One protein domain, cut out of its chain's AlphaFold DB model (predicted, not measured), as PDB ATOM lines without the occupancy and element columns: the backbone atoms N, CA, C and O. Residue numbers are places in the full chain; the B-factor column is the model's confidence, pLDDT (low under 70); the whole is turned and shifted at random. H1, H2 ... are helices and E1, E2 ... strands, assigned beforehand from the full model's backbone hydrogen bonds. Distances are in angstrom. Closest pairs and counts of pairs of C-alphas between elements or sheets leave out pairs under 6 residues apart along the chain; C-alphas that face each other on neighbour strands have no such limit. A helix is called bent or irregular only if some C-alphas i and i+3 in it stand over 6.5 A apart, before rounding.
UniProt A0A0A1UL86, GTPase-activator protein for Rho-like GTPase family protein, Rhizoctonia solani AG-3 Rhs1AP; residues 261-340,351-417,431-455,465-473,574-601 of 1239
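AT A GLANCE: This is residues 261 to 340, 351 to 417, 431 to 455, 465 to 473 and 574 to 601 of the 1239 residues of the protein "GTPase-activator protein for Rho-like GTPase family protein" of Rhizoctonia solani AG-3 Rhs1AP (UniProt A0A0A1UL86). What is the main picture? Six helices, H1 to H5 and H8, make a bundle of mostly aligned helices with H2 in its middle, and the long H4 slants away from H2 toward its residue 351. Along one side of the bundle runs a looped stretch with the short E1, H6 and H7. What is printed? The printed part has 209 residues with eight named helices and one named strand, in the order H1 H2 H3 H4 H5 E1 H6 H7 H8, and is mostly helix. It is compact, with a radius of gyration of the C-alphas of 17.9 A and spans of 57 by 41 by 41 A.

HOW THE PARTS SIT: How does the printed part begin? H1, residues 261 to 276, and H2, residues 280 to 310, form a hairpin at a shallow tilt of 29 degrees; H2 touches H1 with residues 280 to 293 alone, and the closest C-alphas, of Met 271 and Ala 283, are 4.5 A apart. What else touches H2? H4, residues 351 to 383, runs the same way at a shallow tilt of 26 degrees, with the C-alphas of Ile 301 and Ala 373 closest at 5.7 A; H2 touches it with residues 294 to 308 alone, H4 with 366 to 380 alone. H5, residues 389 to 403, is closest at the C-alphas of Ala 300 and Phe 394, 5.8 A, and H8, residues 574 to 594, at those of Glu 295 and Ala 578, 5.5 A; both run opposite ways to H2. Where is H3? H3, residues 319 to 339, touches H4, with the C-alphas of Leu 325 and Tyr 365 closest at 5.5 A, and H8, with those of Ser 337 and Leu 588 closest at 6.5 A. What of the short elements and the backbones? E1, residues 413 to 415, pairs with no named strand, and H6, residues 441 to 444, and H7, residues 452 to 455, touch no helix. Every O i to N i+4 pair is within hydrogen-bond range in H1 to H5 and H8; H6 and H7 are too short for one, and the one O i to N i+3 pair of each is out of range.

IN THESE COORDINATES: Where are the ends of the named elements? C-alpha 261 opens H1 at (-29.612, 41.850, -24.530), and C-alpha 594 ends H8 at (3.180, 50.244, -29.134). Which helices are long? From first to last C-alpha H4 measures 47.5 A, H2 44.9 A, H3 30.6 A and H8 30.2 A. Is any helix irregular? H7 is, only just: C-alphas 452 and 455 are 6.8 A apart.

THE WHOLE: How far does it reach? The two C-alphas farthest apart, of Glu 383 and Glu 601, are 57.6 A apart. Where is it cut? Residues 341 to 350, 418 to 430, 456 to 464 and 474 to 573 are not printed, with C-alpha gaps of 12.2, 10.0, 21.9 and 8.6 A; of the links printed whole, none is long. Where is confidence low? The mean pLDDT of the printed part is 82.2, with 25 residues under 70, among them 450 to 455.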
ATOM      1  N   GLU A 261     -30.038  41.532 -25.898       89.00
ATOM      2  CA  GLU A 261     -29.612  41.850 -24.530       89.00
ATOM      3  C   GLU A 261     -28.557  40.844 -24.032       89.00
ATOM      4  O   GLU A 261     -27.535  41.253 -23.482       89.00
ATOM      5  N   GLU A 262     -28.768  39.552 -24.292       86.75
ATOM      6  CA  GLU A 262     -27.862  38.445 -23.959       86.75
ATOM      7  C   GLU A 262     -26.555  38.499 -24.769       86.75
ATOM      8  O   GLU A 262     -25.471  38.440 -24.187       86.75
ATOM      9  N   SER A 263     -26.612  38.712 -26.091       88.81
ATOM     10  CA  SER A 263     -25.400  38.826 -26.917       88.81
ATOM     11  C   SER A 263     -24.566  40.067 -26.571       88.81
ATOM     12  O   SER A 263     -23.335  39.998 -26.539       88.81
ATOM     13  N   SER A 264     -25.218  41.181 -26.218       90.56
ATOM     14  CA  SER A 264     -24.539  42.372 -25.687       90.56
ATOM     15  C   SER A 264     -23.893  42.104 -24.323       90.56
ATOM     16  O   SER A 264     -22.774  42.553 -24.073       90.56
ATOM     17  N   ALA A 265     -24.573  41.361 -23.441       85.62
ATOM     18  CA  ALA A 265     -24.070  41.008 -22.115       85.62
ATOM     19  C   ALA A 265     -22.864  40.058 -22.171       85.62
ATOM     20  O   ALA A 265     -21.906  40.243 -21.413       85.62
ATOM     21  N   ALA A 266     -22.876  39.097 -23.099       86.69
ATOM     22  CA  ALA A 266     -21.744  38.220 -23.382       86.69
ATOM     23  C   ALA A 266     -20.518  39.022 -23.851       86.69
ATOM     24  O   ALA A 266     -19.460  38.920 -23.236       86.69
ATOM     25  N   CYS A 267     -20.675  39.920 -24.838       88.88
ATOM     26  CA  CYS A 267     -19.569  40.755 -25.331       88.88
ATOM     27  C   CYS A 267     -18.911  41.596 -24.220       88.88
ATOM     28  O   CYS A 267     -17.691  41.746 -24.207       88.88
ATOM     29  N   ILE A 268     -19.697  42.132 -23.276       86.38
ATOM     30  CA  ILE A 268     -19.164  42.850 -22.107       86.38
ATOM     31  C   ILE A 268     -18.432  41.883 -21.164       86.38
ATOM     32  O   ILE A 268     -17.309  42.163 -20.754       86.38
ATOM     33  N   SER A 269     -19.047  40.750 -20.823       85.19
ATOM     34  CA  SER A 269     -18.500  39.797 -19.847       85.19
ATOM     35  C   SER A 269     -17.191  39.161 -20.331       85.19
ATOM     36  O   SER A 269     -16.212  39.115 -19.588       85.19
ATOM     37  N   ASP A 270     -17.134  38.740 -21.594       84.62
ATOM     38  CA  ASP A 270     -15.956  38.089 -22.168       84.62
ATOM     39  C   ASP A 270     -14.793  39.059 -22.387       84.62
ATOM     40  O   ASP A 270     -13.644  38.688 -22.152       84.62
ATOM     41  N   MET A 271     -15.073  40.326 -22.711       85.44
ATOM     42  CA  MET A 271     -14.059  41.388 -22.741       85.44
ATOM     43  C   MET A 271     -13.362  41.538 -21.378       85.44
ATOM     44  O   MET A 271     -12.138  41.646 -21.318       85.44
ATOM     45  N   LEU A 272     -14.120  41.496 -20.276       79.88
ATOM     46  CA  LEU A 272     -13.581  41.583 -18.912       79.88
ATOM     47  C   LEU A 272     -12.773  40.329 -18.538       79.88
ATOM     48  O   LEU A 272     -11.689  40.448 -17.965       79.88
ATOM     49  N   ASN A 273     -13.264  39.141 -18.909       80.38
ATOM     50  CA  ASN A 273     -12.579  37.861 -18.695       80.38
ATOM     51  C   ASN A 273     -11.245  37.780 -19.460       80.38
ATOM     52  O   ASN A 273     -10.242  37.299 -18.937       80.38
ATOM     53  N   GLN A 274     -11.207  38.267 -20.700       80.88
ATOM     54  CA  GLN A 274     -10.000  38.256 -21.530       80.88
ATOM     55  C   GLN A 274      -8.967  39.271 -21.029       80.88
ATOM     56  O   GLN A 274      -7.776  38.965 -21.010       80.88
ATOM     57  N   VAL A 275      -9.404  40.435 -20.535       77.81
ATOM     58  CA  VAL A 275      -8.527  41.422 -19.879       77.81
ATOM     59  C   VAL A 275      -7.933  40.869 -18.583       77.81
ATOM     60  O   VAL A 275      -6.732  41.016 -18.370       77.81
ATOM     61  N   SER A 276      -8.719  40.192 -17.736       72.19
ATOM     62  CA  SER A 276      -8.194  39.589 -16.499       72.19
ATOM     63  C   SER A 276      -7.245  38.411 -16.765       72.19
ATOM     64  O   SER A 276      -6.320  38.186 -15.985       72.19
ATOM     65  N   ALA A 277      -7.403  37.723 -17.900       72.88
ATOM     66  CA  ALA A 277      -6.461  36.729 -18.417       72.88
ATOM     67  C   ALA A 277      -5.238  37.328 -19.155       72.88
ATOM     68  O   ALA A 277      -4.337  36.583 -19.537       72.88
ATOM     69  N   GLY A 278      -5.189  38.648 -19.378       74.44
ATOM     70  CA  GLY A 278      -4.117  39.333 -20.117       74.44
ATOM     71  C   GLY A 278      -4.166  39.181 -21.647       74.44
ATOM     72  O   GLY A 278      -3.219  39.569 -22.329       74.44
ATOM     73  N   ILE A 279      -5.253  38.642 -22.206       79.38
ATOM     74  CA  ILE A 279      -5.426  38.358 -23.640       79.38
ATOM     75  C   ILE A 279      -6.020  39.591 -24.345       79.38
ATOM     76  O   ILE A 279      -7.181  39.630 -24.759       79.38
ATOM     77  N   TYR A 280      -5.206  40.643 -24.468       83.69
ATOM     78  CA  TYR A 280      -5.644  41.955 -24.961       83.69
ATOM     79  C   TYR A 280      -6.176  41.957 -26.405       83.69
ATOM     80  O   TYR A 280      -7.029  42.782 -26.732       83.69
ATOM     81  N   LEU A 281      -5.704  41.056 -27.276       84.69
ATOM     82  CA  LEU A 281      -6.152  40.998 -28.673       84.69
ATOM     83  C   LEU A 281      -7.608  40.523 -28.800       84.69
ATOM     84  O   LEU A 281      -8.377  41.114 -29.558       84.69
ATOM     85  N   ASP A 282      -8.011  39.507 -28.036       83.56
ATOM     86  CA  ASP A 282      -9.396  39.027 -28.058       83.56
ATOM     87  C   ASP A 282     -10.338  39.995 -27.338       83.56
ATOM     88  O   ASP A 282     -11.431  40.252 -27.844       83.56
ATOM     89  N   ALA A 283      -9.877  40.662 -26.273       85.38
ATOM     90  CA  ALA A 283     -10.646  41.728 -25.629       85.38
ATOM     91  C   ALA A 283     -10.996  42.869 -26.608       85.38
ATOM     92  O   ALA A 283     -12.107  43.400 -26.578       85.38
ATOM     93  N   ILE A 284     -10.086  43.207 -27.531       87.88
ATOM     94  CA  ILE A 284     -10.340  44.172 -28.616       87.88
ATOM     95  C   ILE A 284     -11.375  43.636 -29.614       87.88
ATOM     96  O   ILE A 284     -12.233  44.398 -30.057       87.88
ATOM     97  N   ARG A 285     -11.366  42.334 -29.928       88.81
ATOM     98  CA  ARG A 285     -12.390  41.702 -30.781       88.81
ATOM     99  C   ARG A 285     -13.767  41.698 -30.108       88.81
ATOM    100  O   ARG A 285     -14.761  41.987 -30.768       88.81
ATOM    101  N   MET A 286     -13.850  41.443 -28.799       88.94
ATOM    102  CA  MET A 286     -15.115  41.536 -28.052       88.94
ATOM    103  C   MET A 286     -15.607  42.985 -27.935       88.94
ATOM    104  O   MET A 286     -16.806  43.240 -28.045       88.94
ATOM    105  N   ALA A 287     -14.693  43.950 -27.799       90.81
ATOM    106  CA  ALA A 287     -15.012  45.372 -27.892       90.81
ATOM    107  C   ALA A 287     -15.537  45.769 -29.283       90.81
ATOM    108  O   ALA A 287     -16.489  46.541 -29.368       90.81
ATOM    109  N   GLU A 288     -14.988  45.217 -30.369       91.00
ATOM    110  CA  GLU A 288     -15.487  45.448 -31.731       91.00
ATOM    111  C   GLU A 288     -16.897  44.865 -31.924       91.00
ATOM    112  O   GLU A 288     -17.803  45.578 -32.369       91.00
ATOM    113  N   LYS A 289     -17.131  43.618 -31.478       91.44
ATOM    114  CA  LYS A 289     -18.477  43.017 -31.430       91.44
ATOM    115  C   LYS A 289     -19.450  43.872 -30.609       91.44
ATOM    116  O   LYS A 289     -20.591  44.068 -31.025       91.44
ATOM    117  N   PHE A 290     -19.024  44.428 -29.472       93.88
ATOM    118  CA  PHE A 290     -19.857  45.323 -28.662       93.88
ATOM    119  C   PHE A 290     -20.182  46.645 -29.381       93.88
ATOM    120  O   PHE A 290     -21.343  47.060 -29.390       93.88
ATOM    121  N   ILE A 291     -19.206  47.280 -30.047       94.06
ATOM    122  CA  ILE A 291     -19.450  48.484 -30.861       94.06
ATOM    123  C   ILE A 291     -20.483  48.197 -31.954       94.06
ATOM    124  O   ILE A 291     -21.370  49.023 -32.158       94.06
ATOM    125  N   LEU A 292     -20.439  47.027 -32.602       93.88
ATOM    126  CA  LEU A 292     -21.439  46.637 -33.599       93.88
ATOM    127  C   LEU A 292     -22.859  46.555 -33.005       93.88
ATOM    128  O   LEU A 292     -23.805  47.023 -33.633       93.88
ATOM    129  N   HIS A 293     -23.034  46.042 -31.782       94.31
ATOM    130  CA  HIS A 293     -24.346  46.049 -31.114       94.31
ATOM    131  C   HIS A 293     -24.859  47.482 -30.891       94.31
ATOM    132  O   HIS A 293     -26.020  47.781 -31.191       94.31
ATOM    133  N   VAL A 294     -23.986  48.391 -30.438       96.00
ATOM    134  CA  VAL A 294     -24.313  49.820 -30.287       96.00
ATOM    135  C   VAL A 294     -24.647  50.459 -31.642       96.00
ATOM    136  O   VAL A 294     -25.640  51.177 -31.744       96.00
ATOM    137  N   GLU A 295     -23.885  50.147 -32.696       95.12
ATOM    138  CA  GLU A 295     -24.097  50.627 -34.066       95.12
ATOM    139  C   GLU A 295     -25.487  50.245 -34.602       95.12
ATOM    140  O   GLU A 295     -26.204  51.094 -35.134       95.12
ATOM    141  N   VAL A 296     -25.906  48.985 -34.438       95.31
ATOM    142  CA  VAL A 296     -27.216  48.521 -34.925       95.31
ATOM    143  C   VAL A 296     -28.369  49.174 -34.163       95.31
ATOM    144  O   VAL A 296     -29.369  49.542 -34.784       95.31
ATOM    145  N   LEU A 297     -28.238  49.356 -32.844       96.25
ATOM    146  CA  LEU A 297     -29.249  50.043 -32.038       96.25
ATOM    147  C   LEU A 297     -29.354  51.530 -32.407       96.25
ATOM    148  O   LEU A 297     -30.459  52.042 -32.573       96.25
ATOM    149  N   PHE A 298     -28.221  52.209 -32.596       96.38
ATOM    150  CA  PHE A 298     -28.159  53.598 -33.056       96.38
ATOM    151  C   PHE A 298     -28.792  53.779 -34.442       96.38
ATOM    152  O   PHE A 298     -29.692  54.604 -34.598       96.38
ATOM    153  N   ALA A 299     -28.432  52.939 -35.416       94.19
ATOM    154  CA  ALA A 299     -28.994  52.995 -36.765       94.19
ATOM    155  C   ALA A 299     -30.500  52.660 -36.819       94.19
ATOM    156  O   ALA A 299     -31.193  53.060 -37.754       94.19
ATOM    157  N   ALA A 300     -31.022  51.929 -35.828       94.75
ATOM    158  CA  ALA A 300     -32.459  51.707 -35.666       94.75
ATOM    159  C   ALA A 300     -33.170  52.889 -34.979       94.75
ATOM    160  O   ALA A 300     -34.311  53.192 -35.328       94.75
ATOM    161  N   ILE A 301     -32.513  53.576 -34.035       94.56
ATOM    162  CA  ILE A 301     -33.028  54.810 -33.420       94.56
ATOM    163  C   ILE A 301     -33.145  55.922 -34.469       94.56
ATOM    164  O   ILE A 301     -34.194  56.562 -34.525       94.56
ATOM    165  N   ASP A 302     -32.142  56.094 -35.336       92.00
ATOM    166  CA  ASP A 302     -32.195  57.055 -36.448       92.00
ATOM    167  C   ASP A 302     -33.371  56.765 -37.403       92.00
ATOM    168  O   ASP A 302     -34.148  57.669 -37.695       92.00
ATOM    169  N   GLU A 303     -33.605  55.509 -37.818       90.38
ATOM    170  CA  GLU A 303     -34.761  55.194 -38.684       90.38
ATOM    171  C   GLU A 303     -36.113  55.511 -38.004       90.38
ATOM    172  O   GLU A 303     -37.076  55.914 -38.663       90.38
ATOM    173  N   ILE A 304     -36.207  55.362 -36.680       91.75
ATOM    174  CA  ILE A 304     -37.404  55.737 -35.912       91.75
ATOM    175  C   ILE A 304     -37.536  57.275 -35.829       91.75
ATOM    176  O   ILE A 304     -38.643  57.799 -35.973       91.75
ATOM    177  N   GLU A 305     -36.435  58.015 -35.649       89.56
ATOM    178  CA  GLU A 305     -36.397  59.491 -35.692       89.56
ATOM    179  C   GLU A 305     -36.805  60.047 -37.069       89.56
ATOM    180  O   GLU A 305     -37.575  61.013 -37.130       89.56
ATOM    181  N   ASP A 306     -36.353  59.421 -38.160       86.88
ATOM    182  CA  ASP A 306     -36.696  59.777 -39.544       86.88
ATOM    183  C   ASP A 306     -38.178  59.529 -39.845       86.88
ATOM    184  O   ASP A 306     -38.837  60.353 -40.483       86.88
ATOM    185  N   ARG A 307     -38.765  58.450 -39.310       86.50
ATOM    186  CA  ARG A 307     -40.220  58.221 -39.381       86.50
ATOM    187  C   ARG A 307     -40.998  59.293 -38.618       86.50
ATOM    188  O   ARG A 307     -41.967  59.835 -39.149       86.50
ATOM    189  N   PHE A 308     -40.545  59.691 -37.423       87.81
ATOM    190  CA  PHE A 308     -41.109  60.866 -36.743       87.81
ATOM    191  C   PHE A 308     -40.884  62.171 -37.537       87.81
ATOM    192  O   PHE A 308     -41.699  63.085 -37.423       87.81
ATOM    193  N   ALA A 309     -39.821  62.290 -38.343       83.38
ATOM    194  CA  ALA A 309     -39.584  63.438 -39.223       83.38
ATOM    195  C   ALA A 309     -40.585  63.499 -40.387       83.38
ATOM    196  O   ALA A 309     -41.282  64.503 -40.523       83.38
ATOM    197  N   GLY A 310     -40.709  62.425 -41.175       82.31
ATOM    198  CA  GLY A 310     -41.620  62.359 -42.326       82.31
ATOM    199  C   GLY A 310     -43.094  62.549 -41.951       82.31
ATOM    200  O   GLY A 310     -43.867  63.109 -42.722       82.31
ATOM    201  N   LEU A 311     -43.467  62.160 -40.728       83.06
ATOM    202  CA  LEU A 311     -44.813  62.324 -40.169       83.06
ATOM    203  C   LEU A 311     -44.998  63.650 -39.393       83.06
ATOM    204  O   LEU A 311     -46.000  63.820 -38.702       83.06
ATOM    205  N   ASN A 312     -44.042  64.588 -39.486       80.31
ATOM    206  CA  ASN A 312     -44.029  65.900 -38.811       80.31
ATOM    207  C   ASN A 312     -44.281  65.856 -37.287       80.31
ATOM    208  O   ASN A 312     -44.749  66.819 -36.674       80.31
ATOM    209  N   ALA A 313     -43.935  64.740 -36.654       79.81
ATOM    210  CA  ALA A 313     -44.189  64.475 -35.251       79.81
ATOM    211  C   ALA A 313     -42.967  64.785 -34.366       79.81
ATOM    212  O   ALA A 313     -41.820  64.882 -34.814       79.81
ATOM    213  N   LYS A 314     -43.210  64.926 -33.058       81.00
ATOM    214  CA  LYS A 314     -42.141  65.111 -32.069       81.00
ATOM    215  C   LYS A 314     -41.397  63.788 -31.831       81.00
ATOM    216  O   LYS A 314     -41.984  62.864 -31.262       81.00
ATOM    217  N   GLY A 315     -40.122  63.761 -32.233       76.94
ATOM    218  CA  GLY A 315     -39.168  62.661 -32.029       76.94
ATOM    219  C   GLY A 315     -38.781  62.402 -30.566       76.94
ATOM    220  O   GLY A 315     -39.400  62.928 -29.633       76.94
ATOM    221  N   MET A 316     -37.770  61.559 -30.359       85.19
ATOM    222  CA  MET A 316     -37.450  60.937 -29.074       85.19
ATOM    223  C   MET A 316     -36.318  61.652 -28.327       85.19
ATOM    224  O   MET A 316     -35.383  62.204 -28.901       85.19
ATOM    225  N   SER A 317     -36.350  61.587 -26.997       80.88
ATOM    226  CA  SER A 317     -35.267  62.072 -26.139       80.88
ATOM    227  C   SER A 317     -34.179  61.002 -25.967       80.88
ATOM    228  O   SER A 317     -34.098  60.378 -24.913       80.88
ATOM    229  N   HIS A 318     -33.375  60.771 -27.010       86.00
ATOM    230  CA  HIS A 318     -32.351  59.712 -27.043       86.00
ATOM    231  C   HIS A 318     -30.898  60.235 -26.911       86.00
ATOM    232  O   HIS A 318     -30.033  59.541 -26.378       86.00
ATOM    233  N   VAL A 319     -30.623  61.466 -27.376       82.62
ATOM    234  CA  VAL A 319     -29.262  62.005 -27.620       82.62
ATOM    235  C   VAL A 319     -28.331  61.931 -26.407       82.62
ATOM    236  O   VAL A 319     -27.150  61.615 -26.549       82.62
ATOM    237  N   ARG A 320     -28.845  62.245 -25.211       80.44
ATOM    238  CA  ARG A 320     -28.041  62.252 -23.983       80.44
ATOM    239  C   ARG A 320     -27.589  60.847 -23.614       80.44
ATOM    240  O   ARG A 320     -26.405  60.639 -23.396       80.44
ATOM    241  N   GLU A 321     -28.510  59.895 -23.607       87.19
ATOM    242  CA  GLU A 321     -28.246  58.519 -23.177       87.19
ATOM    243  C   GLU A 321     -27.285  57.816 -24.154       87.19
ATOM    244  O   GLU A 321     -26.378  57.106 -23.731       87.19
ATOM    245  N   ALA A 322     -27.394  58.123 -25.455       88.44
ATOM    246  CA  ALA A 322     -26.420  57.722 -26.473       88.44
ATOM    247  C   ALA A 322     -25.015  58.296 -26.201       88.44
ATOM    248  O   ALA A 322     -24.031  57.559 -26.235       88.44
ATOM    249  N   ARG A 323     -24.914  59.593 -25.868       86.12
ATOM    250  CA  ARG A 323     -23.642  60.237 -25.497       86.12
ATOM    251  C   ARG A 323     -23.037  59.622 -24.230       86.12
ATOM    252  O   ARG A 323     -21.832  59.384 -24.203       86.12
ATOM    253  N   MET A 324     -23.849  59.331 -23.209       85.06
ATOM    254  CA  MET A 324     -23.377  58.703 -21.968       85.06
ATOM    255  C   MET A 324     -22.885  57.267 -22.197       85.06
ATOM    256  O   MET A 324     -21.840  56.903 -21.658       85.06
ATOM    257  N   LEU A 325     -23.581  56.482 -23.031       90.62
ATOM    258  CA  LEU A 325     -23.135  55.146 -23.439       90.62
ATOM    259  C   LEU A 325     -21.767  55.215 -24.131       90.62
ATOM    260  O   LEU A 325     -20.821  54.579 -23.675       90.62
ATOM    261  N   CYS A 326     -21.636  56.035 -25.179       91.62
ATOM    262  CA  CYS A 326     -20.377  56.189 -25.910       91.62
ATOM    263  C   CYS A 326     -19.230  56.657 -25.012       91.62
ATOM    264  O   CYS A 326     -18.122  56.135 -25.128       91.62
ATOM    265  N   ARG A 327     -19.496  57.596 -24.092       86.38
ATOM    266  CA  ARG A 327     -18.493  58.047 -23.125       86.38
ATOM    267  C   ARG A 327     -18.028  56.901 -22.235       86.38
ATOM    268  O   ARG A 327     -16.831  56.652 -22.183       86.38
ATOM    269  N   LYS A 328     -18.943  56.132 -21.636       86.38
ATOM    270  CA  LYS A 328     -18.566  55.001 -20.770       86.38
ATOM    271  C   LYS A 328     -17.855  53.870 -21.526       86.38
ATOM    272  O   LYS A 328     -17.024  53.193 -20.927       86.38
ATOM    273  N   THR A 329     -18.071  53.725 -22.837       90.44
ATOM    274  CA  THR A 329     -17.258  52.834 -23.690       90.44
ATOM    275  C   THR A 329     -15.826  53.358 -23.857       90.44
ATOM    276  O   THR A 329     -14.875  52.587 -23.755       90.44
ATOM    277  N   VAL A 330     -15.642  54.668 -24.063       89.19
ATOM    278  CA  VAL A 330     -14.309  55.298 -24.156       89.19
ATOM    279  C   VAL A 330     -13.590  55.317 -22.801       89.19
ATOM    280  O   VAL A 330     -12.385  55.076 -22.752       89.19
ATOM    281  N   ASP A 331     -14.309  55.524 -21.697       84.25
ATOM    282  CA  ASP A 331     -13.764  55.433 -20.338       84.25
ATOM    283  C   ASP A 331     -13.262  54.008 -20.051       84.25
ATOM    284  O   ASP A 331     -12.146  53.830 -19.561       84.25
ATOM    285  N   LEU A 332     -14.041  52.986 -20.439       85.62
ATOM    286  CA  LEU A 332     -13.626  51.584 -20.367       85.62
ATOM    287  C   LEU A 332     -12.363  51.350 -21.203       85.62
ATOM    288  O   LEU A 332     -11.373  50.862 -20.667       85.62
ATOM    289  N   PHE A 333     -12.338  51.758 -22.477       88.06
ATOM    290  CA  PHE A 333     -11.148  51.635 -23.332       88.06
ATOM    291  C   PHE A 333      -9.922  52.354 -22.747       88.06
ATOM    292  O   PHE A 333      -8.798  51.861 -22.864       88.06
ATOM    293  N   THR A 334     -10.125  53.482 -22.068       85.50
ATOM    294  CA  THR A 334      -9.062  54.217 -21.375       85.50
ATOM    295  C   THR A 334      -8.524  53.408 -20.194       85.50
ATOM    296  O   THR A 334      -7.311  53.212 -20.107       85.50
ATOM    297  N   LEU A 335      -9.394  52.847 -19.346       80.75
ATOM    298  CA  LEU A 335      -9.010  51.967 -18.232       80.75
ATOM    299  C   LEU A 335      -8.298  50.694 -18.729       80.75
ATOM    300  O   LEU A 335      -7.239  50.343 -18.205       80.75
ATOM    301  N   LEU A 336      -8.788  50.066 -19.805       77.38
ATOM    302  CA  LEU A 336      -8.108  48.942 -20.463       77.38
ATOM    303  C   LEU A 336      -6.705  49.332 -20.950       77.38
ATOM    304  O   LEU A 336      -5.762  48.556 -20.792       77.38
ATOM    305  N   SER A 337      -6.525  50.563 -21.443       77.06
ATOM    306  CA  SER A 337      -5.199  51.082 -21.795       77.06
ATOM    307  C   SER A 337      -4.276  51.264 -20.583       77.06
ATOM    308  O   SER A 337      -3.062  51.246 -20.754       77.06
ATOM    309  N   HIS A 338      -4.795  51.424 -19.362       72.50
ATOM    310  CA  HIS A 338      -3.982  51.555 -18.147       72.50
ATOM    311  C   HIS A 338      -3.641  50.208 -17.496       72.50
ATOM    312  O   HIS A 338      -2.548  50.076 -16.952       72.50
ATOM    313  N   SER A 339      -4.491  49.185 -17.633       61.69
ATOM    314  CA  SER A 339      -4.222  47.834 -17.102       61.69
ATOM    315  C   SER A 339      -2.965  47.152 -17.681       61.69
ATOM    316  O   SER A 339      -2.417  46.242 -17.066       61.69
ATOM    317  N   SER A 340      -2.443  47.640 -18.817       52.34
ATOM    318  CA  SER A 340      -1.281  47.069 -19.517       52.34
ATOM    319  C   SER A 340       0.089  47.327 -18.856       52.34
ATOM    320  O   SER A 340       1.114  47.015 -19.468       52.34
ATOM    321  N   MET A 351      -8.796  49.345  -9.107       52.88
ATOM    322  CA  MET A 351      -9.211  49.153 -10.504       52.88
ATOM    323  C   MET A 351     -10.500  48.332 -10.698       52.88
ATOM    324  O   MET A 351     -11.154  48.478 -11.725       52.88
ATOM    325  N   SER A 352     -10.899  47.492  -9.736       58.62
ATOM    326  CA  SER A 352     -12.122  46.681  -9.834       58.62
ATOM    327  C   SER A 352     -13.414  47.461  -9.560       58.62
ATOM    328  O   SER A 352     -14.434  47.155 -10.176       58.62
ATOM    329  N   GLN A 353     -13.400  48.466  -8.675       58.62
ATOM    330  CA  GLN A 353     -14.612  49.223  -8.336       58.62
ATOM    331  C   GLN A 353     -15.004  50.182  -9.466       58.62
ATOM    332  O   GLN A 353     -16.176  50.238  -9.842       58.62
ATOM    333  N   ASP A 354     -14.027  50.880 -10.048       66.56
ATOM    334  CA  ASP A 354     -14.255  51.755 -11.200       66.56
ATOM    335  C   ASP A 354     -14.738  50.940 -12.407       66.56
ATOM    336  O   ASP A 354     -15.709  51.311 -13.064       66.56
ATOM    337  N   LEU A 355     -14.134  49.769 -12.646       71.69
ATOM    338  CA  LEU A 355     -14.547  48.844 -13.701       71.69
ATOM    339  C   LEU A 355     -15.998  48.365 -13.519       71.69
ATOM    340  O   LEU A 355     -16.781  48.430 -14.468       71.69
ATOM    341  N   LEU A 356     -16.391  47.965 -12.304       65.38
ATOM    342  CA  LEU A 356     -17.775  47.598 -11.972       65.38
ATOM    343  C   LEU A 356     -18.753  48.764 -12.208       65.38
ATOM    344  O   LEU A 356     -19.842  48.551 -12.748       65.38
ATOM    345  N   ALA A 357     -18.375  49.994 -11.848       69.81
ATOM    346  CA  ALA A 357     -19.197  51.183 -12.063       69.81
ATOM    347  C   ALA A 357     -19.357  51.523 -13.559       69.81
ATOM    348  O   ALA A 357     -20.477  51.776 -14.012       69.81
ATOM    349  N   LEU A 358     -18.273  51.461 -14.345       76.50
ATOM    350  CA  LEU A 358     -18.301  51.652 -15.801       76.50
ATOM    351  C   LEU A 358     -19.187  50.606 -16.490       76.50
ATOM    352  O   LEU A 358     -20.065  50.961 -17.274       76.50
ATOM    353  N   VAL A 359     -19.006  49.328 -16.152       79.44
ATOM    354  CA  VAL A 359     -19.758  48.192 -16.710       79.44
ATOM    355  C   VAL A 359     -21.247  48.268 -16.354       79.44
ATOM    356  O   VAL A 359     -22.102  48.097 -17.225       79.44
ATOM    357  N   THR A 360     -21.574  48.614 -15.106       78.12
ATOM    358  CA  THR A 360     -22.962  48.862 -14.677       78.12
ATOM    359  C   THR A 360     -23.573  50.043 -15.440       78.12
ATOM    360  O   THR A 360     -24.734  49.982 -15.847       78.12
ATOM    361  N   GLY A 361     -22.791  51.100 -15.693       76.19
ATOM    362  CA  GLY A 361     -23.193  52.241 -16.517       76.19
ATOM    363  C   GLY A 361     -23.491  51.858 -17.969       76.19
ATOM    364  O   GLY A 361     -24.549  52.221 -18.484       76.19
ATOM    365  N   LEU A 362     -22.611  51.086 -18.615       85.88
ATOM    366  CA  LEU A 362     -22.809  50.576 -19.980       85.88
ATOM    367  C   LEU A 362     -24.116  49.784 -20.102       85.88
ATOM    368  O   LEU A 362     -24.951  50.095 -20.954       85.88
ATOM    369  N   ALA A 363     -24.322  48.809 -19.210       82.81
ATOM    370  CA  ALA A 363     -25.536  48.000 -19.169       82.81
ATOM    371  C   ALA A 363     -26.800  48.857 -18.961       82.81
ATOM    372  O   ALA A 363     -27.809  48.656 -19.638       82.81
ATOM    373  N   HIS A 364     -26.740  49.854 -18.071       80.88
ATOM    374  CA  HIS A 364     -27.844  50.773 -17.785       80.88
ATOM    375  C   HIS A 364     -28.218  51.650 -18.994       80.88
ATOM    376  O   HIS A 364     -29.381  51.648 -19.407       80.88
ATOM    377  N   TYR A 365     -27.259  52.354 -19.610       87.69
ATOM    378  CA  TYR A 365     -27.552  53.233 -20.753       87.69
ATOM    379  C   TYR A 365     -27.987  52.447 -21.997       87.69
ATOM    380  O   TYR A 365     -28.935  52.858 -22.670       87.69
ATOM    381  N   LEU A 366     -27.384  51.282 -22.269       91.19
ATOM    382  CA  LEU A 366     -27.808  50.397 -23.358       91.19
ATOM    383  C   LEU A 366     -29.274  49.959 -23.183       91.19
ATOM    384  O   LEU A 366     -30.080  50.065 -24.109       91.19
ATOM    385  N   LYS A 367     -29.652  49.555 -21.966       87.69
ATOM    386  CA  LYS A 367     -31.019  49.142 -21.618       87.69
ATOM    387  C   LYS A 367     -32.033  50.289 -21.709       87.69
ATOM    388  O   LYS A 367     -33.165  50.071 -22.147       87.69
ATOM    389  N   ILE A 368     -31.629  51.516 -21.368       86.12
ATOM    390  CA  ILE A 368     -32.434  52.733 -21.576       86.12
ATOM    391  C   ILE A 368     -32.644  53.009 -23.072       86.12
ATOM    392  O   ILE A 368     -33.763  53.315 -23.480       86.12
ATOM    393  N   LEU A 369     -31.621  52.851 -23.913       92.31
ATOM    394  CA  LEU A 369     -31.736  53.064 -25.360       92.31
ATOM    395  C   LEU A 369     -32.636  52.017 -26.037       92.31
ATOM    396  O   LEU A 369     -33.488  52.394 -26.844       92.31
ATOM    397  N   ILE A 370     -32.548  50.739 -25.641       93.88
ATOM    398  CA  ILE A 370     -33.494  49.686 -26.064       93.88
ATOM    399  C   ILE A 370     -34.933  50.075 -25.681       93.88
ATOM    400  O   ILE A 370     -35.842  50.006 -26.512       93.88
ATOM    401  N   ARG A 371     -35.147  50.549 -24.443       91.12
ATOM    402  CA  ARG A 371     -36.458  51.027 -23.970       91.12
ATOM    403  C   ARG A 371     -36.980  52.201 -24.802       91.12
ATOM    404  O   ARG A 371     -38.168  52.218 -25.127       91.12
ATOM    405  N   ILE A 372     -36.127  53.165 -25.152       89.25
ATOM    406  CA  ILE A 372     -36.497  54.324 -25.979       89.25
ATOM    407  C   ILE A 372     -36.898  53.870 -27.389       89.25
ATOM    408  O   ILE A 372     -37.983  54.232 -27.840       89.25
ATOM    409  N   ALA A 373     -36.097  53.022 -28.043       93.62
ATOM    410  CA  ALA A 373     -36.389  52.496 -29.380       93.62
ATOM    411  C   ALA A 373     -37.696  51.676 -29.423       93.62
ATOM    412  O   ALA A 373     -38.545  51.895 -30.292       93.62
ATOM    413  N   LEU A 374     -37.917  50.791 -28.444       93.38
ATOM    414  CA  LEU A 374     -39.161  50.022 -28.328       93.38
ATOM    415  C   LEU A 374     -40.374  50.935 -28.072       93.38
ATOM    416  O   LEU A 374     -41.420  50.775 -28.696       93.38
ATOM    417  N   THR A 375     -40.236  51.931 -27.191       90.62
ATOM    418  CA  THR A 375     -41.323  52.881 -26.895       90.62
ATOM    419  C   THR A 375     -41.645  53.761 -28.107       90.62
ATOM    420  O   THR A 375     -42.815  54.006 -28.389       90.62
ATOM    421  N   GLY A 376     -40.632  54.213 -28.854       88.88
ATOM    422  CA  GLY A 376     -40.794  55.029 -30.059       88.88
ATOM    423  C   GLY A 376     -41.440  54.277 -31.223       88.88
ATOM    424  O   GLY A 376     -42.368  54.790 -31.845       88.88
ATOM    425  N   SER A 377     -41.013  53.040 -31.479       90.94
ATOM    426  CA  SER A 377     -41.591  52.199 -32.536       90.94
ATOM    427  C   SER A 377     -43.043  51.791 -32.244       90.94
ATOM    428  O   SER A 377     -43.895  51.923 -33.124       90.94
ATOM    429  N   LEU A 378     -43.372  51.416 -30.998       89.00
ATOM    430  CA  LEU A 378     -44.765  51.206 -30.564       89.00
ATOM    431  C   LEU A 378     -45.605  52.493 -30.647       89.00
ATOM    432  O   LEU A 378     -46.795  52.449 -30.965       89.00
ATOM    433  N   LYS A 379     -44.998  53.658 -30.387       86.38
ATOM    434  CA  LYS A 379     -45.666  54.957 -30.523       86.38
ATOM    435  C   LYS A 379     -46.015  55.271 -31.983       86.38
ATOM    436  O   LYS A 379     -47.131  55.724 -32.226       86.38
ATOM    437  N   LEU A 380     -45.115  55.005 -32.936       84.94
ATOM    438  CA  LEU A 380     -45.373  55.160 -34.377       84.94
ATOM    439  C   LEU A 380     -46.516  54.254 -34.861       84.94
ATOM    440  O   LEU A 380     -47.418  54.736 -35.544       84.94
ATOM    441  N   GLU A 381     -46.525  52.973 -34.464       83.75
ATOM    442  CA  GLU A 381     -47.612  52.044 -34.816       83.75
ATOM    443  C   GLU A 381     -48.971  52.521 -34.273       83.75
ATOM    444  O   GLU A 381     -49.977  52.448 -34.977       83.75
ATOM    445  N   ARG A 382     -49.002  53.045 -33.039       77.75
ATOM    446  CA  ARG A 382     -50.237  53.421 -32.335       77.75
ATOM    447  C   ARG A 382     -50.792  54.800 -32.696       77.75
ATOM    448  O   ARG A 382     -51.991  54.928 -32.913       77.75
ATOM    449  N   GLU A 383     -49.970  55.847 -32.636       73.56
ATOM    450  CA  GLU A 383     -50.436  57.244 -32.724       73.56
ATOM    451  C   GLU A 383     -50.481  57.769 -34.159       73.56
ATOM    452  O   GLU A 383     -51.206  58.720 -34.436       73.56
ATOM    453  N   LEU A 384     -49.691  57.171 -35.054       68.38
ATOM    454  CA  LEU A 384     -49.480  57.652 -36.422       68.38
ATOM    455  C   LEU A 384     -49.749  56.569 -37.484       68.38
ATOM    456  O   LEU A 384     -49.537  56.811 -38.667       68.38
ATOM    457  N   ALA A 385     -50.246  55.401 -37.063       64.50
ATOM    458  CA  ALA A 385     -50.744  54.323 -37.917       64.50
ATOM    459  C   ALA A 385     -49.765  53.831 -39.010       64.50
ATOM    460  O   ALA A 385     -50.200  53.400 -40.075       64.50
ATOM    461  N   ASP A 386     -48.453  53.807 -38.727       70.69
ATOM    462  CA  ASP A 386     -47.367  53.328 -39.617       70.69
ATOM    463  C   ASP A 386     -47.406  51.798 -39.889       70.69
ATOM    464  O   ASP A 386     -46.376  51.148 -40.034       70.69
ATOM    465  N   GLY A 387     -48.582  51.158 -39.856       67.44
ATOM    466  CA  GLY A 387     -48.809  49.726 -40.123       67.44
ATOM    467  C   GLY A 387     -48.114  48.722 -39.183       67.44
ATOM    468  O   GLY A 387     -48.326  47.518 -39.317       67.44
ATOM    469  N   GLY A 388     -47.285  49.198 -38.249       77.56
ATOM    470  CA  GLY A 388     -46.310  48.400 -37.499       77.56
ATOM    471  C   GLY A 388     -44.927  48.311 -38.162       77.56
ATOM    472  O   GLY A 388     -44.064  47.597 -37.655       77.56
ATOM    473  N   VAL A 389     -44.678  49.031 -39.264       85.69
ATOM    474  CA  VAL A 389     -43.438  48.946 -40.059       85.69
ATOM    475  C   VAL A 389     -42.210  49.376 -39.251       85.69
ATOM    476  O   VAL A 389     -41.206  48.663 -39.276       85.69
ATOM    477  N   ALA A 390     -42.285  50.472 -38.483       87.88
ATOM    478  CA  ALA A 390     -41.210  50.887 -37.574       87.88
ATOM    479  C   ALA A 390     -40.787  49.783 -36.587       87.88
ATOM    480  O   ALA A 390     -39.598  49.519 -36.418       87.88
ATOM    481  N   LEU A 391     -41.758  49.120 -35.945       90.44
ATOM    482  CA  LEU A 391     -41.495  48.039 -34.992       90.44
ATOM    483  C   LEU A 391     -40.967  46.786 -35.699       90.44
ATOM    484  O   LEU A 391     -40.010  46.178 -35.225       90.44
ATOM    485  N   GLY A 392     -41.551  46.431 -36.847       89.88
ATOM    486  CA  GLY A 392     -41.104  45.309 -37.670       89.88
ATOM    487  C   GLY A 392     -39.629  45.435 -38.049       89.88
ATOM    488  O   GLY A 392     -38.850  44.534 -37.747       89.88
ATOM    489  N   ARG A 393     -39.225  46.581 -38.612       90.62
ATOM    490  CA  ARG A 393     -37.829  46.843 -39.004       90.62
ATOM    491  C   ARG A 393     -36.870  46.936 -37.819       90.62
ATOM    492  O   ARG A 393     -35.754  46.431 -37.913       90.62
ATOM    493  N   PHE A 394     -37.288  47.531 -36.697       93.94
ATOM    494  CA  PHE A 394     -36.480  47.548 -35.473       93.94
ATOM    495  C   PHE A 394     -36.153  46.120 -35.011       93.94
ATOM    496  O   PHE A 394     -34.982  45.772 -34.864       93.94
ATOM    497  N   LEU A 395     -37.171  45.267 -34.864       92.62
ATOM    498  CA  LEU A 395     -36.991  43.874 -34.445       92.62
ATOM    499  C   LEU A 395     -36.255  43.032 -35.501       92.62
ATOM    500  O   LEU A 395     -35.494  42.137 -35.140       92.62
ATOM    501  N   GLU A 396     -36.434  43.323 -36.791       91.00
ATOM    502  CA  GLU A 396     -35.719  42.660 -37.885       91.00
ATOM    503  C   GLU A 396     -34.214  42.963 -37.873       91.00
ATOM    504  O   GLU A 396     -33.424  42.025 -37.972       91.00
ATOM    505  N   ARG A 397     -33.799  44.220 -37.646       90.75
ATOM    506  CA  ARG A 397     -32.377  44.589 -37.476       90.75
ATOM    507  C   ARG A 397     -31.737  43.858 -36.286       90.75
ATOM    508  O   ARG A 397     -30.648  43.306 -36.430       90.75
ATOM    509  N   MET A 398     -32.424  43.797 -35.138       93.06
ATOM    510  CA  MET A 398     -31.965  43.034 -33.958       93.06
ATOM    511  C   MET A 398     -31.806  41.538 -34.294       93.06
ATOM    512  O   MET A 398     -30.780  40.925 -34.004       93.06
ATOM    513  N   LYS A 399     -32.801  40.961 -34.980       89.12
ATOM    514  CA  LYS A 399     -32.814  39.559 -35.421       89.12
ATOM    515  C   LYS A 399     -31.734  39.243 -36.461       89.12
ATOM    516  O   LYS A 399     -31.238  38.119 -36.493       89.12
ATOM    517  N   ALA A 400     -31.383  40.198 -37.320       88.81
ATOM    518  CA  ALA A 400     -30.333  40.042 -38.321       88.81
ATOM    519  C   ALA A 400     -28.941  39.978 -37.669       88.81
ATOM    520  O   ALA A 400     -28.173  39.080 -38.006       88.81
ATOM    521  N   LEU A 401     -28.666  40.835 -36.677       89.00
ATOM    522  CA  LEU A 401     -27.433  40.775 -35.882       89.00
ATOM    523  C   LEU A 401     -27.338  39.485 -35.046       89.00
ATOM    524  O   LEU A 401     -26.290  38.843 -34.999       89.00
ATOM    525  N   ALA A 402     -28.446  39.057 -34.429       84.56
ATOM    526  CA  ALA A 402     -28.488  37.797 -33.681       84.56
ATOM    527  C   ALA A 402     -28.226  36.570 -34.582       84.56
ATOM    528  O   ALA A 402     -27.594  35.608 -34.152       84.56
ATOM    529  N   LYS A 403     -28.663  36.607 -35.851       83.88
ATOM    530  CA  LYS A 403     -28.383  35.555 -36.847       83.88
ATOM    531  C   LYS A 403     -26.917  35.481 -37.280       83.88
ATOM    532  O   LYS A 403     -26.483  34.396 -37.648       83.88
ATOM    533  N   SER A 404     -26.181  36.593 -37.281       82.81
ATOM    534  CA  SER A 404     -24.744  36.605 -37.591       82.81
ATOM    535  C   SER A 404     -23.859  36.366 -36.362       82.81
ATOM    536  O   SER A 404     -22.642  36.437 -36.475       82.81
ATOM    537  N   GLY A 405     -24.434  36.099 -35.179       78.06
ATOM    538  CA  GLY A 405     -23.664  35.887 -33.945       78.06
ATOM    539  C   GLY A 405     -22.853  37.115 -33.508       78.06
ATOM    540  O   GLY A 405     -21.850  36.980 -32.805       78.06
ATOM    541  N   GLY A 406     -23.241  38.310 -33.971       77.62
ATOM    542  CA  GLY A 406     -22.445  39.525 -33.803       77.62
ATOM    543  C   GLY A 406     -21.142  39.544 -34.611       77.62
ATOM    544  O   GLY A 406     -20.235  40.285 -34.241       77.62
ATOM    545  N   ASP A 407     -21.013  38.740 -35.673       80.06
ATOM    546  CA  ASP A 407     -19.862  38.807 -36.575       80.06
ATOM    547  C   ASP A 407     -19.775  40.178 -37.271       80.06
ATOM    548  O   ASP A 407     -20.735  40.677 -37.870       80.06
ATOM    549  N   VAL A 408     -18.585  40.770 -37.166       80.88
ATOM    550  CA  VAL A 408     -18.213  42.077 -37.714       80.88
ATOM    551  C   VAL A 408     -17.893  41.973 -39.208       80.88
ATOM    552  O   VAL A 408     -18.105  42.941 -39.934       80.88
ATOM    553  N   HIS A 409     -17.441  40.806 -39.680       78.00
ATOM    554  CA  HIS A 409     -17.091  40.551 -41.086       78.00
ATOM    555  C   HIS A 409     -18.275  40.080 -41.934       78.00
ATOM    556  O   HIS A 409     -18.208  40.118 -43.164       78.00
ATOM    557  N   ALA A 410     -19.375  39.668 -41.302       81.81
ATOM    558  CA  ALA A 410     -20.584  39.235 -41.984       81.81
ATOM    559  C   ALA A 410     -21.104  40.323 -42.937       81.81
ATOM    560  O   ALA A 410     -21.355  41.462 -42.544       81.81
ATOM    561  N   ARG A 411     -21.301  39.942 -44.205       81.12
ATOM    562  CA  ARG A 411     -21.767  40.817 -45.290       81.12
ATOM    563  C   ARG A 411     -23.094  41.499 -44.924       81.12
ATOM    564  O   ARG A 411     -24.105  40.818 -44.734       81.12
ATOM    565  N   ARG A 412     -23.109  42.836 -44.871       85.00
ATOM    566  CA  ARG A 412     -24.258  43.641 -44.406       85.00
ATOM    567  C   ARG A 412     -25.100  44.223 -45.547       85.00
ATOM    568  O   ARG A 412     -26.238  44.624 -45.303       85.00
ATOM    569  N   LEU A 413     -24.585  44.241 -46.780       81.62
ATOM    570  CA  LEU A 413     -25.269  44.710 -47.988       81.62
ATOM    571  C   LEU A 413     -25.950  43.562 -48.747       81.62
ATOM    572  O   LEU A 413     -25.304  42.736 -49.410       81.62
ATOM    573  N   VAL A 414     -27.282  43.570 -48.698       79.19
ATOM    574  CA  VAL A 414     -28.167  42.600 -49.353       79.19
ATOM    575  C   VAL A 414     -28.721  43.208 -50.653       79.19
ATOM    576  O   VAL A 414     -29.189  44.350 -50.632       79.19
ATOM    577  N   PRO A 415     -28.691  42.495 -51.797       72.75
ATOM    578  CA  PRO A 415     -29.374  42.935 -53.013       72.75
ATOM    579  C   PRO A 415     -30.885  43.016 -52.786       72.75
ATOM    580  O   PRO A 415     -31.469  42.078 -52.241       72.75
ATOM    581  N   CYS A 416     -31.537  44.093 -53.227       60.28
ATOM    582  CA  CYS A 416     -32.995  44.120 -53.235       60.28
ATOM    583  C   CYS A 416     -33.525  43.071 -54.230       60.28
ATOM    584  O   CYS A 416     -33.034  42.966 -55.356       60.28
ATOM    585  N   SER A 417     -34.512  42.271 -53.821       49.78
ATOM    586  CA  SER A 417     -35.179  41.327 -54.723       49.78
ATOM    587  C   SER A 417     -35.937  42.099 -55.807       49.78
ATOM    588  O   SER A 417     -36.670  43.021 -55.442       49.78
ATOM    589  N   VAL A 431     -29.629  47.132 -49.912       77.56
ATOM    590  CA  VAL A 431     -30.181  47.483 -48.601       77.56
ATOM    591  C   VAL A 431     -29.248  46.973 -47.503       77.56
ATOM    592  O   VAL A 431     -28.699  45.874 -47.593       77.56
ATOM    593  N   VAL A 432     -29.067  47.777 -46.455       83.62
ATOM    594  CA  VAL A 432     -28.302  47.394 -45.260       83.62
ATOM    595  C   VAL A 432     -29.182  46.525 -44.362       83.62
ATOM    596  O   VAL A 432     -30.235  46.977 -43.919       83.62
ATOM    597  N   ALA A 433     -28.748  45.301 -44.061       83.56
ATOM    598  CA  ALA A 433     -29.478  44.400 -43.166       83.56
ATOM    599  C   ALA A 433     -29.463  44.877 -41.701       83.56
ATOM    600  O   ALA A 433     -30.459  44.742 -40.992       83.56
ATOM    601  N   TYR A 434     -28.337  45.434 -41.241       88.00
ATOM    602  CA  TYR A 434     -28.183  45.998 -39.897       88.00
ATOM    603  C   TYR A 434     -27.010  46.994 -39.805       88.00
ATOM    604  O   TYR A 434     -25.980  46.833 -40.462       88.00
ATOM    605  N   GLY A 435     -27.167  48.015 -38.954       88.88
ATOM    606  CA  GLY A 435     -26.189  49.096 -38.762       88.88
ATOM    607  C   GLY A 435     -26.245  50.189 -39.838       88.88
ATOM    608  O   GLY A 435     -27.299  50.409 -40.443       88.88
ATOM    609  N   TYR A 436     -25.125  50.881 -40.053       90.88
ATOM    610  CA  TYR A 436     -24.956  51.967 -41.024       90.88
ATOM    611  C   TYR A 436     -24.238  51.498 -42.295       90.88
ATOM    612  O   TYR A 436     -23.247  50.771 -42.240       90.88
ATOM    613  N   ARG A 437     -24.680  51.993 -43.461       87.94
ATOM    614  CA  ARG A 437     -24.077  51.660 -44.769       87.94
ATOM    615  C   ARG A 437     -22.592  52.029 -44.850       87.94
ATOM    616  O   ARG A 437     -21.819  51.313 -45.470       87.94
ATOM    617  N   SER A 438     -22.216  53.139 -44.222       85.62
ATOM    618  CA  SER A 438     -20.858  53.690 -44.200       85.62
ATOM    619  C   SER A 438     -19.869  52.877 -43.361       85.62
ATOM    620  O   SER A 438     -18.667  52.994 -43.581       85.62
ATOM    621  N   LEU A 439     -20.351  52.060 -42.420       86.19
ATOM    622  CA  LEU A 439     -19.530  51.230 -41.528       86.19
ATOM    623  C   LEU A 439     -19.585  49.733 -41.895       86.19
ATOM    624  O   LEU A 439     -18.936  48.907 -41.253       86.19
ATOM    625  N   ALA A 440     -20.345  49.366 -42.931       83.94
ATOM    626  CA  ALA A 440     -20.377  48.011 -43.471       83.94
ATOM    627  C   ALA A 440     -18.987  47.605 -44.018       83.94
ATOM    628  O   ALA A 440     -18.364  48.432 -44.692       83.94
ATOM    629  N   PRO A 441     -18.490  46.371 -43.781       80.44
ATOM    630  CA  PRO A 441     -17.178  45.920 -44.267       80.44
ATOM    631  C   PRO A 441     -16.963  46.136 -45.769       80.44
ATOM    632  O   PRO A 441     -15.875  46.508 -46.201       80.44
ATOM    633  N   GLU A 442     -18.025  46.004 -46.565       80.62
ATOM    634  CA  GLU A 442     -18.014  46.213 -48.019       80.62
ATOM    635  C   GLU A 442     -17.761  47.674 -48.449       80.62
ATOM    636  O   GLU A 442     -17.561  47.939 -49.633       80.62
ATOM    637  N   VAL A 443     -17.801  48.625 -47.508       77.88
ATOM    638  CA  VAL A 443     -17.663  50.079 -47.727       77.88
ATOM    639  C   VAL A 443     -16.534  50.677 -46.872       77.88
ATOM    640  O   VAL A 443     -15.841  51.601 -47.299       77.88
ATOM    641  N   ALA A 444     -16.315  50.150 -45.666       76.38
ATOM    642  CA  ALA A 444     -15.251  50.574 -44.758       76.38
ATOM    643  C   ALA A 444     -13.920  49.824 -44.962       76.38
ATOM    644  O   ALA A 444     -12.867  50.333 -44.555       76.38
ATOM    645  N   GLY A 445     -13.960  48.647 -45.593       70.25
ATOM    646  CA  GLY A 445     -12.892  47.650 -45.559       70.25
ATOM    647  C   GLY A 445     -13.007  46.725 -44.340       70.25
ATOM    648  O   GLY A 445     -13.749  47.002 -43.396       70.25
ATOM    649  N   GLU A 446     -12.264  45.620 -44.370       67.69
ATOM    650  CA  GLU A 446     -12.221  44.623 -43.290       67.69
ATOM    651  C   GLU A 446     -11.622  45.182 -41.985       67.69
ATOM    652  O   GLU A 446     -10.912  46.196 -41.973       67.69
ATOM    653  N   SER A 447     -11.889  44.503 -40.863       70.25
ATOM    654  CA  SER A 447     -11.320  44.884 -39.566       70.25
ATOM    655  C   SER A 447      -9.783  44.781 -39.554       70.25
ATOM    656  O   SER A 447      -9.230  43.737 -39.918       70.25
ATOM    657  N   PRO A 448      -9.059  45.799 -39.043       64.94
ATOM    658  CA  PRO A 448      -7.606  45.740 -38.888       64.94
ATOM    659  C   PRO A 448      -7.135  44.758 -37.796       64.94
ATOM    660  O   PRO A 448      -5.928  44.596 -37.615       64.94
ATOM    661  N   PHE A 449      -8.045  44.106 -37.059       71.19
ATOM    662  CA  PHE A 449      -7.727  43.181 -35.958       71.19
ATOM    663  C   PHE A 449      -7.729  41.691 -36.374       71.19
ATOM    664  O   PHE A 449      -7.554  40.798 -35.533       71.19
ATOM    665  N   SER A 450      -7.930  41.412 -37.668       58.34
ATOM    666  CA  SER A 450      -8.198  40.062 -38.193       58.34
ATOM    667  C   SER A 450      -7.109  39.469 -39.096       58.34
ATOM    668  O   SER A 450      -7.242  38.323 -39.515       58.34
ATOM    669  N   GLY A 451      -6.005  40.179 -39.349       55.59
ATOM    670  CA  GLY A 451      -4.845  39.597 -40.034       55.59
ATOM    671  C   GLY A 451      -3.728  40.594 -40.367       55.59
ATOM    672  O   GLY A 451      -3.925  41.808 -40.270       55.59
ATOM    673  N   PRO A 452      -2.549  40.109 -40.802       42.31
ATOM    674  CA  PRO A 452      -1.371  40.947 -41.057       42.31
ATOM    675  C   PRO A 452      -1.542  41.959 -42.206       42.31
ATOM    676  O   PRO A 452      -0.791  42.930 -42.270       42.31
ATOM    677  N   GLY A 453      -2.538  41.781 -43.085       46.34
ATOM    678  CA  GLY A 453      -2.850  42.718 -44.173       46.34
ATOM    679  C   GLY A 453      -3.513  44.033 -43.732       46.34
ATOM    680  O   GLY A 453      -3.441  45.022 -44.459       46.34
ATOM    681  N   GLY A 454      -4.101  44.094 -42.530       47.75
ATOM    682  CA  GLY A 454      -4.897  45.237 -42.048       47.75
ATOM    683  C   GLY A 454      -4.127  46.541 -41.771       47.75
ATOM    684  O   GLY A 454      -4.708  47.505 -41.279       47.75
ATOM    685  N   LEU A 455      -2.823  46.585 -42.057       45.31
ATOM    686  CA  LEU A 455      -1.920  47.705 -41.753       45.31
ATOM    687  C   LEU A 455      -1.704  48.674 -42.934       45.31
ATOM    688  O   LEU A 455      -0.955  49.639 -42.791       45.31
ATOM    689  N   THR A 465     -11.295  67.751 -42.187       86.75
ATOM    690  CA  THR A 465     -10.268  67.945 -43.229       86.75
ATOM    691  C   THR A 465      -9.989  69.408 -43.605       86.75
ATOM    692  O   THR A 465      -8.989  69.673 -44.263       86.75
ATOM    693  N   VAL A 466     -10.842  70.358 -43.193       85.88
ATOM    694  CA  VAL A 466     -10.708  71.799 -43.493       85.88
ATOM    695  C   VAL A 466     -10.188  72.607 -42.301       85.88
ATOM    696  O   VAL A 466      -9.339  73.471 -42.488       85.88
ATOM    697  N   CYS A 467     -10.686  72.361 -41.083       87.06
ATOM    698  CA  CYS A 467     -10.335  73.166 -39.903       87.06
ATOM    699  C   CYS A 467      -9.413  72.457 -38.895       87.06
ATOM    700  O   CYS A 467      -8.943  73.097 -37.960       87.06
ATOM    701  N   GLY A 468      -9.168  71.150 -39.049       85.19
ATOM    702  CA  GLY A 468      -8.307  70.369 -38.155       85.19
ATOM    703  C   GLY A 468      -8.878  70.094 -36.756       85.19
ATOM    704  O   GLY A 468      -8.175  69.519 -35.932       85.19
ATOM    705  N   LEU A 469     -10.129  70.477 -36.472       87.06
ATOM    706  CA  LEU A 469     -10.802  70.249 -35.183       87.06
ATOM    707  C   LEU A 469     -11.647  68.967 -35.197       87.06
ATOM    708  O   LEU A 469     -12.126  68.552 -36.254       87.06
ATOM    709  N   THR A 470     -11.872  68.363 -34.028       86.81
ATOM    710  CA  THR A 470     -12.661  67.132 -33.855       86.81
ATOM    711  C   THR A 470     -14.118  67.282 -34.304       86.81
ATOM    712  O   THR A 470     -14.764  68.315 -34.103       86.81
ATOM    713  N   VAL A 471     -14.662  66.237 -34.929       86.56
ATOM    714  CA  VAL A 471     -16.056  66.164 -35.389       86.56
ATOM    715  C   VAL A 471     -16.868  65.316 -34.403       86.56
ATOM    716  O   VAL A 471     -16.871  64.093 -34.484       86.56
ATOM    717  N   GLU A 472     -17.556  65.966 -33.463       82.25
ATOM    718  CA  GLU A 472     -18.274  65.323 -32.335       82.25
ATOM    719  C   GLU A 472     -19.811  65.453 -32.413       82.25
ATOM    720  O   GLU A 472     -20.540  65.054 -31.505       82.25
ATOM    721  N   GLU A 473     -20.317  66.048 -33.491       83.88
ATOM    722  CA  GLU A 473     -21.722  66.424 -33.685       83.88
ATOM    723  C   GLU A 473     -22.190  66.016 -35.101       83.88
ATOM    724  O   GLU A 473     -21.458  65.336 -35.824       83.88
ATOM    725  N   LEU A 574     -25.625  60.029 -34.276       93.50
ATOM    726  CA  LEU A 574     -25.443  58.641 -33.851       93.50
ATOM    727  C   LEU A 574     -24.509  57.852 -34.788       93.50
ATOM    728  O   LEU A 574     -23.655  57.112 -34.296       93.50
ATOM    729  N   GLU A 575     -24.562  58.082 -36.106       93.00
ATOM    730  CA  GLU A 575     -23.583  57.539 -37.062       93.00
ATOM    731  C   GLU A 575     -22.178  58.079 -36.749       93.00
ATOM    732  O   GLU A 575     -21.203  57.322 -36.734       93.00
ATOM    733  N   GLN A 576     -22.068  59.372 -36.420       92.62
ATOM    734  CA  GLN A 576     -20.801  59.961 -35.989       92.62
ATOM    735  C   GLN A 576     -20.292  59.337 -34.680       92.62
ATOM    736  O   GLN A 576     -19.100  59.054 -34.569       92.62
ATOM    737  N   TYR A 577     -21.163  59.054 -33.708       94.56
ATOM    738  CA  TYR A 577     -20.772  58.361 -32.475       94.56
ATOM    739  C   TYR A 577     -20.302  56.920 -32.723       94.56
ATOM    740  O   TYR A 577     -19.278  56.520 -32.167       94.56
ATOM    741  N   ALA A 578     -20.965  56.161 -33.599       93.00
ATOM    742  CA  ALA A 578     -20.505  54.826 -33.983       93.00
ATOM    743  C   ALA A 578     -19.147  54.860 -34.717       93.00
ATOM    744  O   ALA A 578     -18.273  54.029 -34.454       93.00
ATOM    745  N   PHE A 579     -18.920  55.856 -35.580       91.81
ATOM    746  CA  PHE A 579     -17.619  56.087 -36.215       91.81
ATOM    747  C   PHE A 579     -16.523  56.417 -35.187       91.81
ATOM    748  O   PHE A 579     -15.451  55.811 -35.211       91.81
ATOM    749  N   LEU A 580     -16.785  57.331 -34.244       91.69
ATOM    750  CA  LEU A 580     -15.812  57.724 -33.218       91.69
ATOM    751  C   LEU A 580     -15.444  56.571 -32.273       91.69
ATOM    752  O   LEU A 580     -14.276  56.454 -31.905       91.69
ATOM    753  N   LEU A 581     -16.385  55.684 -31.929       92.62
ATOM    754  CA  LEU A 581     -16.078  54.469 -31.162       92.62
ATOM    755  C   LEU A 581     -15.101  53.546 -31.912       92.62
ATOM    756  O   LEU A 581     -14.147  53.047 -31.313       92.62
ATOM    757  N   ASN A 582     -15.277  53.376 -33.226       89.25
ATOM    758  CA  ASN A 582     -14.345  52.617 -34.065       89.25
ATOM    759  C   ASN A 582     -12.951  53.276 -34.137       89.25
ATOM    760  O   ASN A 582     -11.933  52.585 -34.061       89.25
ATOM    761  N   VAL A 583     -12.878  54.612 -34.225       88.38
ATOM    762  CA  VAL A 583     -11.605  55.359 -34.148       88.38
ATOM    763  C   VAL A 583     -10.938  55.170 -32.777       88.38
ATOM    764  O   VAL A 583      -9.731  54.929 -32.712       88.38
ATOM    765  N   ALA A 584     -11.704  55.214 -31.682       89.62
ATOM    766  CA  ALA A 584     -11.200  54.997 -30.326       89.62
ATOM    767  C   ALA A 584     -10.649  53.573 -30.123       89.62
ATOM    768  O   ALA A 584      -9.560  53.417 -29.569       89.62
ATOM    769  N   LEU A 585     -11.330  52.541 -30.635       89.75
ATOM    770  CA  LEU A 585     -10.851  51.157 -30.556       89.75
ATOM    771  C   LEU A 585      -9.567  50.939 -31.375       89.75
ATOM    772  O   LEU A 585      -8.612  50.335 -30.884       89.75
ATOM    773  N   ARG A 586      -9.483  51.507 -32.590       86.00
ATOM    774  CA  ARG A 586      -8.245  51.487 -33.397       86.00
ATOM    775  C   ARG A 586      -7.088  52.205 -32.683       86.00
ATOM    776  O   ARG A 586      -5.959  51.717 -32.718       86.00
ATOM    777  N   ARG A 587      -7.354  53.309 -31.969       86.69
ATOM    778  CA  ARG A 587      -6.361  53.990 -31.112       86.69
ATOM    779  C   ARG A 587      -5.907  53.117 -29.938       86.69
ATOM    780  O   ARG A 587      -4.702  53.030 -29.706       86.69
ATOM    781  N   LEU A 588      -6.825  52.435 -29.245       86.62
ATOM    782  CA  LEU A 588      -6.497  51.502 -28.157       86.62
ATOM    783  C   LEU A 588      -5.572  50.371 -28.638       86.62
ATOM    784  O   LEU A 588      -4.528  50.137 -28.032       86.62
ATOM    785  N   PHE A 589      -5.901  49.728 -29.763       85.81
ATOM    786  CA  PHE A 589      -5.067  48.688 -30.376       85.81
ATOM    787  C   PHE A 589      -3.650  49.186 -30.697       85.81
ATOM    788  O   PHE A 589      -2.666  48.540 -30.334       85.81
ATOM    789  N   LEU A 590      -3.521  50.362 -31.325       83.69
ATOM    790  CA  LEU A 590      -2.214  50.947 -31.646       83.69
ATOM    791  C   LEU A 590      -1.405  51.310 -30.389       83.69
ATOM    792  O   LEU A 590      -0.183  51.145 -30.387       83.69
ATOM    793  N   LEU A 591      -2.058  51.754 -29.309       83.31
ATOM    794  CA  LEU A 591      -1.406  52.020 -28.022       83.31
ATOM    795  C   LEU A 591      -0.908  50.733 -27.349       83.31
ATOM    796  O   LEU A 591       0.240  50.694 -26.908       83.31
ATOM    797  N   LEU A 592      -1.726  49.677 -27.308       82.00
ATOM    798  CA  LEU A 592      -1.351  48.382 -26.726       82.00
ATOM    799  C   LEU A 592      -0.230  47.704 -27.530       82.00
ATOM    800  O   LEU A 592       0.762  47.262 -26.945       82.00
ATOM    801  N   LYS A 593      -0.308  47.737 -28.868       80.62
ATOM    802  CA  LYS A 593       0.764  47.273 -29.762       80.62
ATOM    803  C   LYS A 593       2.064  48.063 -29.561       80.62
ATOM    804  O   LYS A 593       3.127  47.463 -29.448       80.62
ATOM    805  N   LYS A 594       2.001  49.398 -29.428       80.56
ATOM    806  CA  LYS A 594       3.180  50.244 -29.134       80.56
ATOM    807  C   LYS A 594       3.813  49.945 -27.766       80.56
ATOM    808  O   LYS A 594       5.003  50.194 -27.590       80.56
ATOM    809  N   ARG A 595       3.044  49.421 -26.808       78.75
ATOM    810  CA  ARG A 595       3.527  48.999 -25.481       78.75
ATOM    811  C   ARG A 595       3.994  47.539 -25.417       78.75
ATOM    812  O   ARG A 595       4.434  47.113 -24.357       78.75
ATOM    813  N   GLY A 596       3.898  46.779 -26.511       71.81
ATOM    814  CA  GLY A 596       4.252  45.355 -26.534       71.81
ATOM    815  C   GLY A 596       3.247  44.435 -25.829       71.81
ATOM    816  O   GLY A 596       3.573  43.284 -25.573       71.81
ATOM    817  N   ALA A 597       2.033  44.915 -25.531       68.75
ATOM    818  CA  ALA A 597       0.957  44.115 -24.927       68.75
ATOM    819  C   ALA A 597       0.182  43.253 -25.951       68.75
ATOM    820  O   ALA A 597      -0.753  42.547 -25.586       68.75
ATOM    821  N   ILE A 598       0.549  43.351 -27.233       71.12
ATOM    822  CA  ILE A 598       0.083  42.513 -28.342       71.12
ATOM    823  C   ILE A 598       1.325  42.199 -29.181       71.12
ATOM    824  O   ILE A 598       1.974  43.123 -29.686       71.12
ATOM    825  N   GLY A 599       1.678  40.923 -29.290       61.94
ATOM    826  CA  GLY A 599       2.844  40.446 -30.018       61.94
ATOM    827  C   GLY A 599       2.675  40.502 -31.536       61.94
ATOM    828  O   GLY A 599       1.585  40.687 -32.077       61.94
ATOM    829  N   VAL A 600       3.785  40.321 -32.255       53.97
ATOM    830  CA  VAL A 600       3.742  40.099 -33.712       53.97
ATOM    831  C   VAL A 600       3.292  38.665 -34.018       53.97
ATOM    832  O   VAL A 600       2.578  38.449 -34.992       53.97
ATOM    833  N   GLU A 601       3.631  37.708 -33.150       51.50
ATOM    834  CA  GLU A 601       3.250  36.295 -33.282       51.50
ATOM    835  C   GLU A 601       1.731  36.086 -33.102       51.50
ATOM    836  O   GLU A 601       1.125  35.328 -33.862       51.50
TER     837      GLU A 601